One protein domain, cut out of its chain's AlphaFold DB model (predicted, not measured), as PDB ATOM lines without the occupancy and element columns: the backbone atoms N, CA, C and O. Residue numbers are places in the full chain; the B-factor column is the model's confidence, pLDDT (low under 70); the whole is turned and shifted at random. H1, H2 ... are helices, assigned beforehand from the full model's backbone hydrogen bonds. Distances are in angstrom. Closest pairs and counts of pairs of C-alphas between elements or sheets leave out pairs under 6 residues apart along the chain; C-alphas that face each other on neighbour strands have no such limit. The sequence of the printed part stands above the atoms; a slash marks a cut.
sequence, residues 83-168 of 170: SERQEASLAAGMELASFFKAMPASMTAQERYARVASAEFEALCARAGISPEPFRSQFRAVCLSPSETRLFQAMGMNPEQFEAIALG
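AT A GLANCE: This is residues 83 to 168 of the 170 residues of an uncharacterized protein of Spirochaetaceae bacterium (UniProt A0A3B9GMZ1). A loose rod of helices: the long helix H1 runs in from one end with H3 packed on it, H2 and H4 lie side by side in the middle, and H5 and H6 make a loosely set pair at the other end. The printed part has 86 residues with six named helices, H1 to H6 in chain order, and no named strand; the class is all helix. The whole is loose, with a radius of gyration of the C-alphas of 15.7 A, and spans 55 by 25 by 19 A.

HOW THE PARTS SIT: H1, residues 83 to 101, touches H3, residues 119 to 128, with its residues 89 to 96 alone. Their closest C-alphas, those of Ala 92 and Ala 128, are 4.8 A apart, and they run opposite ways at a shallow tilt of 33 degrees, only just short of steep. H2, residues 109 to 116, is near H1 and touches H4, residues 133 to 142, opposite ways at a shallow tilt of 10 degrees; the closest C-alphas, Tyr 113 and Phe 139, are 5.5 A apart. H5, residues 146 to 154, and H6, residues 159 to 166, are close but not clearly touching, with the C-alphas of Phe 152 and Phe 162 closest at 6.9 A and a steep tilt of 53 degrees, opposite ways. H6 is also close to H2 but not clearly touching it: the closest C-alphas, Gln 110 and Ala 166, are 7.3 A apart. H1 is apart from H4, H5 and H6. In H1 to H6 every O i to N i+4 pair is within hydrogen-bond range.

IN THESE COORDINATES: H1 begins at C-alpha 83 (40.511, 18.979, 46.451) and is 26.3 A long. H3 is 14.2 A, H4 14.3 A and H5 12.4 A long; H2 is 10.6 A and H6 10.4 A. H6 ends at C-alpha 166 (34.594, 60.267, 36.033).

THE WHOLE: The C-alphas farthest apart, Ser 83 and Met 155, are 54.8 A apart. The printed part has no cut, and no link is long. Mean pLDDT of the printed part is 74.0; residues 83 to 89, 109, 138, 140 to 149 and 159 to 168 are under 70.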
ATOM      1  N   SER A  83      39.381  18.342  45.761       57.22
ATOM      2  CA  SER A  83      40.511  18.979  46.451       57.22
ATOM      3  C   SER A  83      41.311  19.881  45.513       57.22
ATOM      4  O   SER A  83      41.567  21.030  45.848       57.22
ATOM      5  N   GLU A  84      41.617  19.413  44.303       61.12
ATOM      6  CA  GLU A  84      42.362  20.191  43.304       61.12
ATOM      7  C   GLU A  84      41.547  21.388  42.790       61.12
ATOM      8  O   GLU A  84      42.084  22.480  42.606       61.12
ATOM      9  N   ARG A  85      40.226  21.229  42.615       55.19
ATOM     10  CA  ARG A  85      39.333  22.346  42.256       55.19
ATOM     11  C   ARG A  85      39.178  23.357  43.390       55.19
ATOM     12  O   ARG A  85      39.130  24.558  43.118       55.19
ATOM     13  N   GLN A  86      39.107  22.903  44.640       60.06
ATOM     14  CA  GLN A  86      39.072  23.789  45.804       60.06
ATOM     15  C   GLN A  86      40.395  24.528  45.993       60.06
ATOM     16  O   GLN A  86      40.374  25.729  46.244       60.06
ATOM     17  N   GLU A  87      41.532  23.857  45.817       63.16
ATOM     18  CA  GLU A  87      42.857  24.476  45.884       63.16
ATOM     19  C   GLU A  87      43.059  25.503  44.765       63.16
ATOM     20  O   GLU A  87      43.501  26.618  45.039       63.16
ATOM     21  N   ALA A  88      42.657  25.191  43.529       60.38
ATOM     22  CA  ALA A  88      42.719  26.131  42.410       60.38
ATOM     23  C   ALA A  88      41.804  27.351  42.619       60.38
ATOM     24  O   ALA A  88      42.200  28.484  42.344       60.38
ATOM     25  N   SER A  89      40.596  27.141  43.157       66.25
ATOM     26  CA  SER A  89      39.672  28.230  43.491       66.25
ATOM     27  C   SER A  89      40.198  29.097  44.641       66.25
ATOM     28  O   SER A  89      40.106  30.326  44.578       66.25
ATOM     29  N   LEU A  90      40.812  28.485  45.657       73.12
ATOM     30  CA  LEU A  90      41.444  29.196  46.766       73.12
ATOM     31  C   LEU A  90      42.639  30.025  46.280       73.12
ATOM     32  O   LEU A  90      42.743  31.200  46.629       73.12
ATOM     33  N   ALA A  91      43.501  29.445  45.443       76.88
ATOM     34  CA  ALA A  91      44.643  30.131  44.850       76.88
ATOM     35  C   ALA A  91      44.195  31.338  44.011       76.88
ATOM     36  O   ALA A  91      44.687  32.445  44.224       76.88
ATOM     37  N   ALA A  92      43.189  31.169  43.149       72.81
ATOM     38  CA  ALA A  92      42.634  32.265  42.356       72.81
ATOM     39  C   ALA A  92      42.004  33.366  43.235       72.81
ATOM     40  O   ALA A  92      42.170  34.558  42.968       72.81
ATOM     41  N   GLY A  93      41.340  32.994  44.336       74.69
ATOM     42  CA  GLY A  93      40.844  33.946  45.331       74.69
ATOM     43  C   GLY A  93      41.964  34.714  46.048       74.69
ATOM     44  O   GLY A  93      41.852  35.922  46.272       74.69
ATOM     45  N   MET A  94      43.074  34.044  46.372       80.38
ATOM     46  CA  MET A  94      44.257  34.669  46.975       80.38
ATOM     47  C   MET A  94      44.973  35.616  46.010       80.38
ATOM     48  O   MET A  94      45.448  36.673  46.433       80.38
ATOM     49  N   GLU A  95      45.028  35.281  44.724       80.62
ATOM     50  CA  GLU A  95      45.554  36.162  43.679       80.62
ATOM     51  C   GLU A  95      44.699  37.426  43.544       80.62
ATOM     52  O   GLU A  95      45.239  38.533  43.519       80.62
ATOM     53  N   LEU A  96      43.368  37.289  43.576       80.81
ATOM     54  CA  LEU A  96      42.442  38.424  43.561       80.81
ATOM     55  C   LEU A  96      42.639  39.326  44.793       80.81
ATOM     56  O   LEU A  96      42.717  40.550  44.685       80.81
ATOM     57  N   ALA A  97      42.791  38.731  45.980       78.69
ATOM     58  CA  ALA A  97      43.082  39.472  47.205       78.69
ATOM     59  C   ALA A  97      44.452  40.175  47.153       78.69
ATOM     60  O   ALA A  97      44.600  41.294  47.649       78.69
ATOM     61  N   SER A  98      45.453  39.539  46.544       84.50
ATOM     62  CA  SER A  98      46.795  40.105  46.375       84.50
ATOM     63  C   SER A  98      46.794  41.271  45.389       84.50
ATOM     64  O   SER A  98      47.433  42.288  45.654       84.50
ATOM     65  N   PHE A  99      46.001  41.178  44.318       86.81
ATOM     66  CA  PHE A  99      45.775  42.266  43.369       86.81
ATOM     67  C   PHE A  99      45.245  43.529  44.066       86.81
ATOM     68  O   PHE A  99      45.769  44.622  43.845       86.81
ATOM     69  N   PHE A 100      44.269  43.389  44.971       82.56
ATOM     70  CA  PHE A 100      43.756  44.518  45.756       82.56
ATOM     71  C   PHE A 100      44.749  45.025  46.808       82.56
ATOM     72  O   PHE A 100      44.878  46.234  46.985       82.56
ATOM     73  N   LYS A 101      45.496  44.137  47.478       80.38
ATOM     74  CA  LYS A 101      46.549  44.542  48.431       80.38
ATOM     75  C   LYS A 101      47.689  45.314  47.770       80.38
ATOM     76  O   LYS A 101      48.283  46.177  48.407       80.38
ATOM     77  N   ALA A 102      47.987  45.018  46.507       85.69
ATOM     78  CA  ALA A 102      49.007  45.715  45.735       85.69
ATOM     79  C   ALA A 102      48.594  47.141  45.324       85.69
ATOM     80  O   ALA A 102      49.399  47.854  44.723       85.69
ATOM     81  N   MET A 103      47.362  47.576  45.624       82.69
ATOM     82  CA  MET A 103      46.921  48.945  45.377       82.69
ATOM     83  C   MET A 103      47.348  49.870  46.531       82.69
ATOM     84  O   MET A 103      46.760  49.794  47.612       82.69
ATOM     85  N   PRO A 104      48.336  50.768  46.342       80.62
ATOM     86  CA  PRO A 104      48.696  51.755  47.353       80.62
ATOM     87  C   PRO A 104      47.517  52.632  47.776       80.62
ATOM     88  O   PRO A 104      46.673  53.025  46.969       80.62
ATOM     89  N   ALA A 105      47.504  53.009  49.056       73.25
ATOM     90  CA  ALA A 105      46.487  53.902  49.607       73.25
ATOM     91  C   ALA A 105      46.459  55.273  48.901       73.25
ATOM     92  O   ALA A 105      45.386  55.854  48.774       73.25
ATOM     93  N   SER A 106      47.608  55.736  48.394       74.12
ATOM     94  CA  SER A 106      47.766  56.983  47.634       74.12
ATOM     95  C   SER A 106      47.189  56.940  46.218       74.12
ATOM     96  O   SER A 106      47.121  57.979  45.573       74.12
ATOM     97  N   MET A 107      46.791  55.762  45.727       76.56
ATOM     98  CA  MET A 107      46.202  55.609  44.401       76.56
ATOM     99  C   MET A 107      44.830  56.284  44.353       76.56
ATOM    100  O   MET A 107      43.960  55.991  45.185       76.56
ATOM    101  N   THR A 108      44.638  57.154  43.367       78.06
ATOM    102  CA  THR A 108      43.385  57.867  43.108       78.06
ATOM    103  C   THR A 108      42.262  56.896  42.740       78.06
ATOM    104  O   THR A 108      42.497  55.761  42.321       78.06
ATOM    105  N   ALA A 109      41.007  57.330  42.885       69.81
ATOM    106  CA  ALA A 109      39.854  56.510  42.508       69.81
ATOM    107  C   ALA A 109      39.896  56.106  41.018       69.81
ATOM    108  O   ALA A 109      39.628  54.952  40.688       69.81
ATOM    109  N   GLN A 110      40.334  57.022  40.151       71.62
ATOM    110  CA  GLN A 110      40.479  56.811  38.710       71.62
ATOM    111  C   GLN A 110      41.537  55.747  38.382       71.62
ATOM    112  O   GLN A 110      41.281  54.841  37.590       71.62
ATOM    113  N   GLU A 111      42.703  55.801  39.026       77.81
ATOM    114  CA  GLU A 111      43.757  54.793  38.863       77.81
ATOM    115  C   GLU A 111      43.311  53.414  39.373       77.81
ATOM    116  O   GLU A 111      43.569  52.396  38.726       77.81
ATOM    117  N   ARG A 112      42.585  53.365  40.499       78.75
ATOM    118  CA  ARG A 112      42.007  52.117  41.026       78.75
ATOM    119  C   ARG A 112      40.989  51.526  40.057       78.75
ATOM    120  O   ARG A 112      41.030  50.325  39.795       78.75
ATOM    121  N   TYR A 113      40.114  52.356  39.492       81.69
ATOM    122  CA  TYR A 113      39.160  51.914  38.480       81.69
ATOM    123  C   TYR A 113      39.870  51.413  37.220       81.69
ATOM    124  O   TYR A 113      39.556  50.323  36.756       81.69
ATOM    125  N   ALA A 114      40.860  52.144  36.698       81.50
ATOM    126  CA  ALA A 114      41.624  51.723  35.523       81.50
ATOM    127  C   ALA A 114      42.269  50.343  35.727       81.50
ATOM    128  O   ALA A 114      42.265  49.505  34.825       81.50
ATOM    129  N   ARG A 115      42.751  50.072  36.943       84.25
ATOM    130  CA  ARG A 115      43.309  48.772  37.318       84.25
ATOM    131  C   ARG A 115      42.243  47.669  37.320       84.25
ATOM    132  O   ARG A 115      42.463  46.615  36.733       84.25
ATOM    133  N   VAL A 116      41.068  47.916  37.896       85.25
ATOM    134  CA  VAL A 116      39.925  46.970  37.921       85.25
ATOM    135  C   VAL A 116      39.252  46.814  36.539       85.25
ATOM    136  O   VAL A 116      38.610  45.805  36.251       85.25
ATOM    137  N   ALA A 117      39.427  47.779  35.639       83.44
ATOM    138  CA  ALA A 117      38.984  47.709  34.248       83.44
ATOM    139  C   ALA A 117      40.001  47.015  33.318       83.44
ATOM    140  O   ALA A 117      39.720  46.837  32.135       83.44
ATOM    141  N   SER A 118      41.174  46.624  33.823       86.56
ATOM    142  CA  SER A 118      42.228  46.013  33.011       86.56
ATOM    143  C   SER A 118      41.901  44.578  32.575       86.56
ATOM    144  O   SER A 118      41.187  43.842  33.262       86.56
ATOM    145  N   ALA A 119      42.503  44.153  31.460       87.31
ATOM    146  CA  ALA A 119      42.446  42.766  30.992       87.31
ATOM    147  C   ALA A 119      43.105  41.782  31.980       87.31
ATOM    148  O   ALA A 119      42.706  40.623  32.059       87.31
ATOM    149  N   GLU A 120      44.085  42.244  32.766       87.62
ATOM    150  CA  GLU A 120      44.714  41.459  33.835       87.62
ATOM    151  C   GLU A 120      43.694  41.094  34.924       87.62
ATOM    152  O   GLU A 120      43.596  39.931  35.319       87.62
ATOM    153  N   PHE A 121      42.888  42.068  35.362       88.12
ATOM    154  CA  PHE A 121      41.824  41.831  36.337       88.12
ATOM    155  C   PHE A 121      40.732  40.914  35.779       88.12
ATOM    156  O   PHE A 121      40.239  40.033  36.477       88.12
ATOM    157  N   GLU A 122      40.383  41.075  34.504       87.38
ATOM    158  CA  GLU A 122      39.409  40.210  33.838       87.38
ATOM    159  C   GLU A 122      39.883  38.752  33.770       87.38
ATOM    160  O   GLU A 122      39.124  37.837  34.094       87.38
ATOM    161  N   ALA A 123      41.163  38.530  33.457       86.62
ATOM    162  CA  ALA A 123      41.768  37.202  33.466       86.62
ATOM    163  C   ALA A 123      41.817  36.594  34.880       86.62
ATOM    164  O   ALA A 123      41.551  35.403  35.047       86.62
ATOM    165  N   LEU A 124      42.116  37.400  35.906       86.00
ATOM    166  CA  LEU A 124      42.068  36.996  37.318       86.00
ATOM    167  C   LEU A 124      40.656  36.558  37.738       86.00
ATOM    168  O   LEU A 124      40.480  35.485  38.314       86.00
ATOM    169  N   CYS A 125      39.644  37.358  37.401       84.94
ATOM    170  CA  CYS A 125      38.240  37.045  37.648       84.94
ATOM    171  C   CYS A 125      37.802  35.754  36.941       84.94
ATOM    172  O   CYS A 125      37.168  34.903  37.567       84.94
ATOM    173  N   ALA A 126      38.203  35.563  35.681       83.75
ATOM    174  CA  ALA A 126      37.913  34.349  34.923       83.75
ATOM    175  C   ALA A 126      38.527  33.093  35.566       83.75
ATOM    176  O   ALA A 126      37.835  32.086  35.702       83.75
ATOM    177  N   ARG A 127      39.785  33.159  36.039       79.44
ATOM    178  CA  ARG A 127      40.425  32.054  36.783       79.44
ATOM    179  C   ARG A 127      39.708  31.735  38.094       79.44
ATOM    180  O   ARG A 127      39.635  30.575  38.483       79.44
ATOM    181  N   ALA A 128      39.172  32.755  38.761       77.31
ATOM    182  CA  ALA A 128      38.425  32.597  40.004       77.31
ATOM    183  C   ALA A 128      36.965  32.153  39.796       77.31
ATOM    184  O   ALA A 128      36.285  31.846  40.774       77.31
ATOM    185  N   GLY A 129      36.464  32.130  38.554       76.94
ATOM    186  CA  GLY A 129      35.051  31.873  38.260       76.94
ATOM    187  C   GLY A 129      34.114  32.986  38.749       76.94
ATOM    188  O   GLY A 129      32.952  32.725  39.054       76.94
ATOM    189  N   ILE A 130      34.616  34.220  38.861       79.31
ATOM    190  CA  ILE A 130      33.888  35.380  39.393       79.31
ATOM    191  C   ILE A 130      33.650  36.388  38.262       79.31
ATOM    192  O   ILE A 130      34.519  36.610  37.425       79.31
ATOM    193  N   SER A 131      32.486  37.041  38.247       81.62
ATOM    194  CA  SER A 131      32.236  38.159  37.328       81.62
ATOM    195  C   SER A 131      32.990  39.423  37.781       81.62
ATOM    196  O   SER A 131      32.890  39.784  38.957       81.62
ATOM    197  N   PRO A 132      33.706  40.136  36.889       80.88
ATOM    198  CA  PRO A 132      34.394  41.387  37.229       80.88
ATOM    199  C   PRO A 132      33.437  42.579  37.421       80.88
ATOM    200  O   PRO A 132      33.807  43.581  38.036       80.88
ATOM    201  N   GLU A 133      32.203  42.485  36.920       80.50
ATOM    202  CA  GLU A 133      31.260  43.607  36.832       80.50
ATOM    203  C   GLU A 133      30.859  44.229  38.186       80.50
ATOM    204  O   GLU A 133      30.862  45.458  38.304       80.50
ATOM    205  N   PRO A 134      30.600  43.450  39.258       75.06
ATOM    206  CA  PRO A 134      30.302  44.015  40.573       75.06
ATOM    207  C   PRO A 134      31.442  44.880  41.128       75.06
ATOM    208  O   PRO A 134      31.182  45.897  41.770       75.06
ATOM    209  N   PHE A 135      32.700  44.516  40.854       77.75
ATOM    210  CA  PHE A 135      33.861  45.302  41.276       77.75
ATOM    211  C   PHE A 135      33.942  46.604  40.482       77.75
ATOM    212  O   PHE A 135      34.056  47.677  41.070       77.75
ATOM    213  N   ARG A 136      33.806  46.531  39.152       79.25
ATOM    214  CA  ARG A 136      33.813  47.713  38.272       79.25
ATOM    215  C   ARG A 136      32.728  48.713  38.671       79.25
ATOM    216  O   ARG A 136      33.020  49.900  38.797       79.25
ATOM    217  N   SER A 137      31.519  48.233  38.958       71.44
ATOM    218  CA  SER A 137      30.399  49.057  39.421       71.44
ATOM    219  C   SER A 137      30.695  49.765  40.752       71.44
ATOM    220  O   SER A 137      30.487  50.973  40.872       71.44
ATOM    221  N   GLN A 138      31.273  49.060  41.732       68.31
ATOM    222  CA  GLN A 138      31.652  49.668  43.014       68.31
ATOM    223  C   GLN A 138      32.758  50.716  42.863       68.31
ATOM    224  O   GLN A 138      32.634  51.813  43.400       68.31
ATOM    225  N   PHE A 139      33.821  50.426  42.108       70.50
ATOM    226  CA  PHE A 139      34.900  51.395  41.892       70.50
ATOM    227  C   PHE A 139      34.436  52.600  41.064       70.50
ATOM    228  O   PHE A 139      34.860  53.721  41.339       70.50
ATOM    229  N   ARG A 140      33.497  52.406  40.128       66.81
ATOM    230  CA  ARG A 140      32.828  53.494  39.400       66.81
ATOM    231  C   ARG A 140      32.015  54.388  40.338       66.81
ATOM    232  O   ARG A 140      32.111  55.606  40.239       66.81
ATOM    233  N   ALA A 141      31.272  53.801  41.276       63.41
ATOM    234  CA  ALA A 141      30.520  54.547  42.286       63.41
ATOM    235  C   ALA A 141      31.424  55.308  43.274       63.41
ATOM    236  O   ALA A 141      30.991  56.297  43.849       63.41
ATOM    237  N   VAL A 142      32.672  54.874  43.469       63.22
ATOM    238  CA  VAL A 142      33.663  55.576  44.308       63.22
ATOM    239  C   VAL A 142      34.333  56.738  43.562       63.22
ATOM    240  O   VAL A 142      34.762  57.694  44.201       63.22
ATOM    241  N   CYS A 143      34.400  56.694  42.226       62.06
ATOM    242  CA  CYS A 143      34.927  57.798  41.412       62.06
ATOM    243  C   CYS A 143      33.989  59.016  41.351       62.06
ATOM    244  O   CYS A 143      34.412  60.073  40.897       62.06
ATOM    245  N   LEU A 144      32.735  58.877  41.790       60.03
ATOM    246  CA  LEU A 144      31.731  59.938  41.783       60.03
ATOM    247  C   LEU A 144      31.080  60.046  43.161       60.03
ATOM    248  O   LEU A 144      30.443  59.107  43.634       60.03
ATOM    249  N   SER A 145      31.168  61.203  43.809       62.91
ATOM    250  CA  SER A 145      30.353  61.456  44.995       62.91
ATOM    251  C   SER A 145      28.858  61.496  44.620       62.91
ATOM    252  O   SER A 145      28.495  61.918  43.517       62.91
ATOM    253  N   PRO A 146      27.934  61.130  45.531       62.38
ATOM    254  CA  PRO A 146      26.493  61.245  45.279       62.38
ATOM    255  C   PRO A 146      26.050  62.659  44.874       62.38
ATOM    256  O   PRO A 146      25.055  62.817  44.169       62.38
ATOM    257  N   SER A 147      26.783  63.680  45.321       64.12
ATOM    258  CA  SER A 147      26.558  65.082  44.972       64.12
ATOM    259  C   SER A 147      26.980  65.394  43.534       64.12
ATOM    260  O   SER A 147      26.237  66.069  42.831       64.12
ATOM    261  N   GLU A 148      28.113  64.862  43.071       64.69
ATOM    262  CA  GLU A 148      28.581  65.011  41.686       64.69
ATOM    263  C   GLU A 148      27.654  64.297  40.706       64.69
ATOM    264  O   GLU A 148      27.251  64.885  39.710       64.69
ATOM    265  N   THR A 149      27.206  63.081  41.030       64.88
ATOM    266  CA  THR A 149      26.236  62.355  40.194       64.88
ATOM    267  C   THR A 149      24.942  63.153  40.009       64.88
ATOM    268  O   THR A 149      24.426  63.245  38.897       64.88
ATOM    269  N   ARG A 150      24.431  63.790  41.075       70.50
ATOM    270  CA  ARG A 150      23.249  64.666  40.989       70.50
ATOM    271  C   ARG A 150      23.531  65.949  40.213       70.50
ATOM    272  O   ARG A 150      22.674  66.381  39.449       70.50
ATOM    273  N   LEU A 151      24.705  66.553  40.401       71.19
ATOM    274  CA  LEU A 151      25.117  67.759  39.681       71.19
ATOM    275  C   LEU A 151      25.188  67.490  38.175       71.19
ATOM    276  O   LEU A 151      24.615  68.240  37.391       71.19
ATOM    277  N   PHE A 152      25.829  66.397  37.767       70.38
ATOM    278  CA  PHE A 152      25.944  66.045  36.358       70.38
ATOM    279  C   PHE A 152      24.577  65.696  35.746       70.38
ATOM    280  O   PHE A 152      24.279  66.131  34.634       70.38
ATOM    281  N   GLN A 153      23.704  64.994  36.480       73.44
ATOM    282  CA  GLN A 153      22.316  64.770  36.053       73.44
ATOM    283  C   GLN A 153      21.540  66.080  35.885       73.44
ATOM    284  O   GLN A 153      20.816  66.241  34.904       73.44
ATOM    285  N   ALA A 154      21.721  67.041  36.795       75.88
ATOM    286  CA  ALA A 154      21.098  68.360  36.701       75.88
ATOM    287  C   ALA A 154      21.625  69.188  35.513       75.88
ATOM    288  O   ALA A 154      20.895  70.016  34.978       75.88
ATOM    289  N   MET A 155      22.857  68.935  35.062       74.88
ATOM    290  CA  MET A 155      23.429  69.527  33.845       74.88
ATOM    291  C   MET A 155      22.980  68.822  32.552       74.88
ATOM    292  O   MET A 155      23.446  69.174  31.472       74.88
ATOM    293  N   GLY A 156      22.079  67.838  32.642       78.69
ATOM    294  CA  GLY A 156      21.524  67.140  31.481       78.69
ATOM    295  C   GLY A 156      22.516  66.220  30.772       78.69
ATOM    296  O   GLY A 156      22.272  65.849  29.626       78.69
ATOM    297  N   MET A 157      23.629  65.856  31.420       75.31
ATOM    298  CA  MET A 157      24.576  64.928  30.805       75.31
ATOM    299  C   MET A 157      24.024  63.503  30.858       75.31
ATOM    300  O   MET A 157      23.237  63.146  31.738       75.31
ATOM    301  N   ASN A 158      24.412  62.687  29.886       75.56
ATOM    302  CA  ASN A 158      23.997  61.295  29.823       75.56
ATOM    303  C   ASN A 158      24.961  60.385  30.629       75.56
ATOM    304  O   ASN A 158      26.076  60.791  30.969       75.56
ATOM    305  N   PRO A 159      24.564  59.136  30.940       65.19
ATOM    306  CA  PRO A 159      25.398  58.186  31.680       65.19
ATOM    307  C   PRO A 159      26.795  57.928  31.103       65.19
ATOM    308  O   PRO A 159      27.734  57.695  31.865       65.19
ATOM    309  N   GLU A 160      26.941  58.005  29.782       67.19
ATOM    310  CA  GLU A 160      28.215  57.825  29.076       67.19
ATOM    311  C   GLU A 160      29.129  59.050  29.228       67.19
ATOM    312  O   GLU A 160      30.339  58.917  29.392       67.19
ATOM    313  N   GLN A 161      28.563  60.256  29.265       67.31
ATOM    314  CA  GLN A 161      29.276  61.500  29.546       67.31
ATOM    315  C   GLN A 161      29.695  61.580  31.020       67.31
ATOM    316  O   GLN A 161      30.798  62.042  31.310       67.31
ATOM    317  N   PHE A 162      28.874  61.064  31.948       65.31
ATOM    318  CA  PHE A 162      29.290  60.876  33.347       65.31
ATOM    319  C   PHE A 162      30.499  59.951  33.440       65.31
ATOM    320  O   PHE A 162      31.412  60.196  34.223       65.31
ATOM    321  N   GLU A 163      30.501  58.887  32.639       63.09
ATOM    322  CA  GLU A 163      31.593  57.923  32.576       63.09
ATOM    323  C   GLU A 163      32.860  58.551  32.000       63.09
ATOM    324  O   GLU A 163      33.932  58.395  32.573       63.09
ATOM    325  N   ALA A 164      32.746  59.332  30.928       65.94
ATOM    326  CA  ALA A 164      33.882  60.042  30.357       65.94
ATOM    327  C   ALA A 164      34.509  61.028  31.359       65.94
ATOM    328  O   ALA A 164      35.728  61.037  31.510       65.94
ATOM    329  N   ILE A 165      33.699  61.792  32.102       65.56
ATOM    330  CA  ILE A 165      34.187  62.744  33.115       65.56
ATOM    331  C   ILE A 165      34.801  62.028  34.318       65.56
ATOM    332  O   ILE A 165      35.922  62.349  34.708       65.56
ATOM    333  N   ALA A 166      34.108  61.035  34.881       62.19
ATOM    334  CA  ALA A 166      34.594  60.267  36.033       62.19
ATOM    335  C   ALA A 166      35.914  59.539  35.740       62.19
ATOM    336  O   ALA A 166      36.711  59.283  36.642       62.19
ATOM    337  N   LEU A 167      36.136  59.196  34.471       63.19
ATOM    338  CA  LEU A 167      37.326  58.503  33.998       63.19
ATOM    339  C   LEU A 167      38.370  59.434  33.377       63.19
ATOM    340  O   LEU A 167      39.369  58.925  32.865       63.19
ATOM    341  N   GLY A 168      38.168  60.757  33.413       60.66
ATOM    342  CA  GLY A 168      39.091  61.751  32.854       60.66
ATOM    343  C   GLY A 168      39.356  61.580  31.353       60.66
ATOM    344  O   GLY A 168      40.462  61.837  30.893       60.66
TER     345      GLY A 168